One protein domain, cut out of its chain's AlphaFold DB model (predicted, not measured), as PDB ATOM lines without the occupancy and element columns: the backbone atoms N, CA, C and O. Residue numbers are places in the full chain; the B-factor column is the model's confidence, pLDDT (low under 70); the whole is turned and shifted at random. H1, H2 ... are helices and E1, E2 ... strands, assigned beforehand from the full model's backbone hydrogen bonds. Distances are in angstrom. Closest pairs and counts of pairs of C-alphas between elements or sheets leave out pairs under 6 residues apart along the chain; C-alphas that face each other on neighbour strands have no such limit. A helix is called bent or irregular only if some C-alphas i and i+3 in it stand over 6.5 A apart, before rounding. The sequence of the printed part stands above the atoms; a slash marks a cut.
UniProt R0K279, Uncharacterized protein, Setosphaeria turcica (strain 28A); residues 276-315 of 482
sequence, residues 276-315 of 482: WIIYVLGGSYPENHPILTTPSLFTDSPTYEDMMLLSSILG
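What this domain is: This is residues 276 to 315 of the 482 residues of an uncharacterized protein of Setosphaeria turcica (strain 28A) (UniProt R0K279). A small head of two helices, H2 and the much shorter H1, has one long strand, E1, as an arm beside it. The arm, residues 276 to 289, of which 276 to 286 belong to E1, stands free, and after residue 289 the backbone folds back through residues 290 to 294 to the helices. The printed part has 40 residues with one named strand and two named helices, in the order E1, H1, H2; E1 pairs with no named strand, and the class is mixed, helices and strands. The whole is only just loose, close to compact, with a radius of gyration of the C-alphas of 10.9 A, and it is only just elongated, with spans of 34 by 22 by 20 A, the length being made by the arm.

How they stand to each other: The longest helix is H2, residues 304 to 313. H1, residues 295 to 298, and H2 only just touch, and only at the corner by their link, with 3 pairs of C-alphas within 8 A. Their closest C-alphas are those of Leu 297 and Asp 306, 6.5 A apart, and their centres are 11.2 A apart. E1, residues 276 to 286, is apart from H2, with no C-alpha of the one within 8 A of the other. E1 is apart from H1 by the same measure. In H2 every pair of O of residue i and N of residue i+4 is within hydrogen-bond range. H1, with 4 residues, is too short for such a pair; its one pair of O of residue i and N of residue i+3 is within range.

Where its parts are: H2, with 10 residues, measures 14.4 A from its first to its last C-alpha, from C-alpha 304 at (-29.569, 0.496, 1.971) to C-alpha 313 at (-32.117, 12.571, -5.531). H1 runs from Pro 295 to Phe 298 and measures 5.7 A. E1, with 11 residues, measures 31.6 A, from C-alpha 276 at (-35.839, -7.544, -17.768) to C-alpha 286 at (-19.944, 18.711, -10.083). Neither helix is bent or irregular.

The domain as a whole: The two C-alphas farthest apart are those of Trp 276 and Asn 288, at 33.6 A. The first and last printed C-alphas, those of Trp 276 and Gly 315, are 22.5 A apart. The printed part has no cut. The link from H1 to H2, 5 residues, is tight; the link from E1 to H1, 8 residues, is short; no link is long. The mean pLDDT of the printed part is 73.1, and 13 residues are under 70: residue 291, residues 293 to 295, residues 297 to 298, residues 300 to 301 and residues 311 to 315.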
ATOM      1  N   TRP A 276     -36.591  -8.528 -18.551       78.94
ATOM      2  CA  TRP A 276     -35.839  -7.544 -17.768       78.94
ATOM      3  C   TRP A 276     -35.722  -6.254 -18.565       78.94
ATOM      4  O   TRP A 276     -35.607  -6.279 -19.786       78.94
ATOM      5  N   ILE A 277     -35.730  -5.125 -17.868       76.69
ATOM      6  CA  ILE A 277     -35.420  -3.827 -18.450       76.69
ATOM      7  C   ILE A 277     -34.110  -3.348 -17.867       76.69
ATOM      8  O   ILE A 277     -33.987  -3.225 -16.649       76.69
ATOM      9  N   ILE A 278     -33.183  -3.019 -18.758       80.38
ATOM     10  CA  ILE A 278     -31.925  -2.361 -18.439       80.38
ATOM     11  C   ILE A 278     -32.057  -0.907 -18.883       80.38
ATOM     12  O   ILE A 278     -32.408  -0.641 -20.030       80.38
ATOM     13  N   TYR A 279     -31.804   0.030 -17.979       77.00
ATOM     14  CA  TYR A 279     -31.764   1.456 -18.278       77.00
ATOM     15  C   TYR A 279     -30.400   2.015 -17.900       77.00
ATOM     16  O   TYR A 279     -29.840   1.672 -16.861       77.00
ATOM     17  N   VAL A 280     -29.864   2.860 -18.775       81.62
ATOM     18  CA  VAL A 280     -28.558   3.492 -18.620       81.62
ATOM     19  C   VAL A 280     -28.791   4.996 -18.630       81.62
ATOM     20  O   VAL A 280     -29.231   5.538 -19.640       81.62
ATOM     21  N   LEU A 281     -28.546   5.659 -17.501       80.75
ATOM     22  CA  LEU A 281     -28.593   7.116 -17.386       80.75
ATOM     23  C   LEU A 281     -27.164   7.645 -17.313       80.75
ATOM     24  O   LEU A 281     -26.378   7.164 -16.505       80.75
ATOM     25  N   GLY A 282     -26.828   8.625 -18.146       83.75
ATOM     26  CA  GLY A 282     -25.543   9.321 -18.101       83.75
ATOM     27  C   GLY A 282     -25.731  10.774 -17.683       83.75
ATOM     28  O   GLY A 282     -26.684  11.414 -18.126       83.75
ATOM     29  N   GLY A 283     -24.829  11.299 -16.858       81.81
ATOM     30  CA  GLY A 283     -24.829  12.706 -16.461       81.81
ATOM     31  C   GLY A 283     -23.460  13.161 -15.971       81.81
ATOM     32  O   GLY A 283     -22.692  12.372 -15.428       81.81
ATOM     33  N   SER A 284     -23.142  14.434 -16.178       78.88
ATOM     34  CA  SER A 284     -21.964  15.080 -15.602       78.88
ATOM     35  C   SER A 284     -22.384  15.832 -14.344       78.88
ATOM     36  O   SER A 284     -23.242  16.713 -14.428       78.88
ATOM     37  N   TYR A 285     -21.800  15.491 -13.200       80.69
ATOM     38  CA  TYR A 285     -22.109  16.119 -11.915       80.69
ATOM     39  C   TYR A 285     -20.883  16.868 -11.387       80.69
ATOM     40  O   TYR A 285     -19.765  16.390 -11.593       80.69
ATOM     41  N   PRO A 286     -21.060  18.013 -10.712       82.00
ATOM     42  CA  PRO A 286     -19.944  18.711 -10.083       82.00
ATOM     43  C   PRO A 286     -19.410  17.884  -8.909       82.00
ATOM     44  O   PRO A 286     -20.142  17.094  -8.312       82.00
ATOM     45  N   GLU A 287     -18.137  18.035  -8.560       74.06
ATOM     46  CA  GLU A 287     -17.480  17.155  -7.580       74.06
ATOM     47  C   GLU A 287     -18.008  17.216  -6.159       74.06
ATOM     48  O   GLU A 287     -17.939  16.230  -5.425       74.06
ATOM     49  N   ASN A 288     -18.594  18.344  -5.788       75.75
ATOM     50  CA  ASN A 288     -19.286  18.538  -4.526       75.75
ATOM     51  C   ASN A 288     -20.717  17.958  -4.523       75.75
ATOM     52  O   ASN A 288     -21.448  18.151  -3.551       75.75
ATOM     53  N   HIS A 289     -21.150  17.254  -5.578       75.50
ATOM     54  CA  HIS A 289     -22.499  16.697  -5.646       75.50
ATOM     55  C   HIS A 289     -22.668  15.495  -4.690       75.50
ATOM     56  O   HIS A 289     -21.858  14.567  -4.723       75.50
ATOM     57  N   PRO A 290     -23.764  15.412  -3.907       72.62
ATOM     58  CA  PRO A 290     -23.989  14.351  -2.909       72.62
ATOM     59  C   PRO A 290     -24.083  12.920  -3.479       72.62
ATOM     60  O   PRO A 290     -24.011  11.940  -2.743       72.62
ATOM     61  N   ILE A 291     -24.222  12.785  -4.801       69.56
ATOM     62  CA  ILE A 291     -24.152  11.494  -5.515       69.56
ATOM     63  C   ILE A 291     -22.708  10.956  -5.569       69.56
ATOM     64  O   ILE A 291     -22.502   9.750  -5.657       69.56
ATOM     65  N   LEU A 292     -21.701  11.835  -5.534       70.38
ATOM     66  CA  LEU A 292     -20.280  11.476  -5.611       70.38
ATOM     67  C   LEU A 292     -19.652  11.233  -4.233       70.38
ATOM     68  O   LEU A 292     -18.625  10.561  -4.141       70.38
ATOM     69  N   THR A 293     -20.261  11.752  -3.164       68.50
ATOM     70  CA  THR A 293     -19.744  11.648  -1.789       68.50
ATOM     71  C   THR A 293     -20.074  10.316  -1.110       68.50
ATOM     72  O   THR A 293     -19.565  10.043  -0.025       68.50
ATOM     73  N   THR A 294     -20.883   9.467  -1.749       69.31
ATOM     74  CA  THR A 294     -21.287   8.145  -1.255       69.31
ATOM     75  C   THR A 294     -20.534   7.038  -2.011       69.31
ATOM     76  O   THR A 294     -20.981   6.561  -3.056       69.31
ATOM     77  N   PRO A 295     -19.358   6.594  -1.519       66.62
ATOM     78  CA  PRO A 295     -18.497   5.655  -2.243       66.62
ATOM     79  C   PRO A 295     -19.147   4.284  -2.464       66.62
ATOM     80  O   PRO A 295     -18.809   3.605  -3.435       66.62
ATOM     81  N   SER A 296     -20.099   3.876  -1.618       70.38
ATOM     82  CA  SER A 296     -20.782   2.585  -1.755       70.38
ATOM     83  C   SER A 296     -21.679   2.508  -2.992       70.38
ATOM     84  O   SER A 296     -21.908   1.406  -3.486       70.38
ATOM     85  N   LEU A 297     -22.122   3.641  -3.552       66.81
ATOM     86  CA  LEU A 297     -22.891   3.672  -4.804       66.81
ATOM     87  C   LEU A 297     -22.082   3.202  -6.026       66.81
ATOM     88  O   LEU A 297     -22.664   2.751  -7.013       66.81
ATOM     89  N   PHE A 298     -20.748   3.256  -5.952       68.38
ATOM     90  CA  PHE A 298     -19.836   2.780  -7.001       68.38
ATOM     91  C   PHE A 298     -19.415   1.317  -6.825       68.38
ATOM     92  O   PHE A 298     -18.592   0.816  -7.590       68.38
ATOM     93  N   THR A 299     -19.936   0.635  -5.804       70.12
ATOM     94  CA  THR A 299     -19.604  -0.763  -5.514       70.12
ATOM     95  C   THR A 299     -20.721  -1.706  -5.955       70.12
ATOM     96  O   THR A 299     -21.863  -1.298  -6.158       70.12
ATOM     97  N   ASP A 300     -20.398  -2.995  -6.063       61.78
ATOM     98  CA  ASP A 300     -21.348  -4.051  -6.442       61.78
ATOM     99  C   ASP A 300     -22.435  -4.320  -5.377       61.78
ATOM    100  O   ASP A 300     -23.377  -5.069  -5.643       61.78
ATOM    101  N   SER A 301     -22.325  -3.681  -4.204       68.31
ATOM    102  CA  SER A 301     -23.188  -3.864  -3.033       68.31
ATOM    103  C   SER A 301     -23.500  -2.511  -2.365       68.31
ATOM    104  O   SER A 301     -22.974  -2.237  -1.282       68.31
ATOM    105  N   PRO A 302     -24.318  -1.635  -2.983       71.44
ATOM    106  CA  PRO A 302     -24.658  -0.349  -2.381       71.44
ATOM    107  C   PRO A 302     -25.397  -0.554  -1.055       71.44
ATOM    108  O   PRO A 302     -26.198  -1.483  -0.908       71.44
ATOM    109  N   THR A 303     -25.130   0.309  -0.073       75.75
ATOM    110  CA  THR A 303     -25.826   0.229   1.215       75.75
ATOM    111  C   THR A 303     -27.294   0.629   1.057       75.75
ATOM    112  O   THR A 303     -27.670   1.353   0.133       75.75
ATOM    113  N   TYR A 304     -28.145   0.151   1.965       73.00
ATOM    114  CA  TYR A 304     -29.569   0.496   1.971       73.00
ATOM    115  C   TYR A 304     -29.802   2.012   2.085       73.00
ATOM    116  O   TYR A 304     -30.664   2.552   1.393       73.00
ATOM    117  N   GLU A 305     -28.995   2.698   2.898       79.25
ATOM    118  CA  GLU A 305     -29.069   4.152   3.080       79.25
ATOM    119  C   GLU A 305     -28.688   4.906   1.800       79.25
ATOM    120  O   GLU A 305     -29.373   5.846   1.400       79.25
ATOM    121  N   ASP A 306     -27.660   4.437   1.091       72.38
ATOM    122  CA  ASP A 306     -27.237   5.031  -0.178       72.38
ATOM    123  C   ASP A 306     -28.279   4.797  -1.290       72.38
ATOM    124  O   ASP A 306     -28.574   5.693  -2.083       72.38
ATOM    125  N   MET A 307     -28.904   3.614  -1.319       72.56
ATOM    126  CA  MET A 307     -30.023   3.320  -2.221       72.56
ATOM    127  C   MET A 307     -31.253   4.189  -1.928       72.56
ATOM    128  O   MET A 307     -31.947   4.615  -2.857       72.56
ATOM    129  N   MET A 308     -31.517   4.486  -0.652       74.12
ATOM    130  CA  MET A 308     -32.569   5.414  -0.238       74.12
ATOM    131  C   MET A 308     -32.244   6.847  -0.683       74.12
ATOM    132  O   MET A 308     -33.096   7.516  -1.270       74.12
ATOM    133  N   LEU A 309     -31.002   7.301  -0.493       73.12
ATOM    134  CA  LEU A 309     -30.536   8.614  -0.943       73.12
ATOM    135  C   LEU A 309     -30.666   8.771  -2.464       73.12
ATOM    136  O   LEU A 309     -31.208   9.773  -2.931       73.12
ATOM    137  N   LEU A 310     -30.252   7.763  -3.239       70.75
ATOM    138  CA  LEU A 310     -30.403   7.751  -4.697       70.75
ATOM    139  C   LEU A 310     -31.871   7.956  -5.101       70.75
ATOM    140  O   LEU A 310     -32.165   8.750  -5.992       70.75
ATOM    141  N   SER A 311     -32.805   7.287  -4.417       65.62
ATOM    142  CA  SER A 311     -34.241   7.442  -4.677       65.62
ATOM    143  C   SER A 311     -34.759   8.852  -4.362       65.62
ATOM    144  O   SER A 311     -35.631   9.359  -5.066       65.62
ATOM    145  N   SER A 312     -34.180   9.516  -3.357       68.31
ATOM    146  CA  SER A 312     -34.504  10.900  -3.009       68.31
ATOM    147  C   SER A 312     -33.967  11.894  -4.040       68.31
ATOM    148  O   SER A 312     -34.649  12.866  -4.355       68.31
ATOM    149  N   ILE A 313     -32.760  11.665  -4.568       67.69
ATOM    150  CA  ILE A 313     -32.117  12.571  -5.531       67.69
ATOM    151  C   ILE A 313     -32.709  12.410  -6.938       67.69
ATOM    152  O   ILE A 313     -32.892  13.396  -7.647       67.69
ATOM    153  N   LEU A 314     -33.065  11.185  -7.335       65.94
ATOM    154  CA  LEU A 314     -33.765  10.920  -8.598       65.94
ATOM    155  C   LEU A 314     -35.213  11.443  -8.595       65.94
ATOM    156  O   LEU A 314     -35.824  11.574  -9.656       65.94
ATOM    157  N   GLY A 315     -35.738  11.780  -7.415       63.12
ATOM    158  CA  GLY A 315     -37.066  12.339  -7.231       63.12
ATOM    159  C   GLY A 315     -38.194  11.350  -7.554       63.12
ATOM    160  O   GLY A 315     -37.981  10.248  -8.069       63.12
TER     161      GLY A 315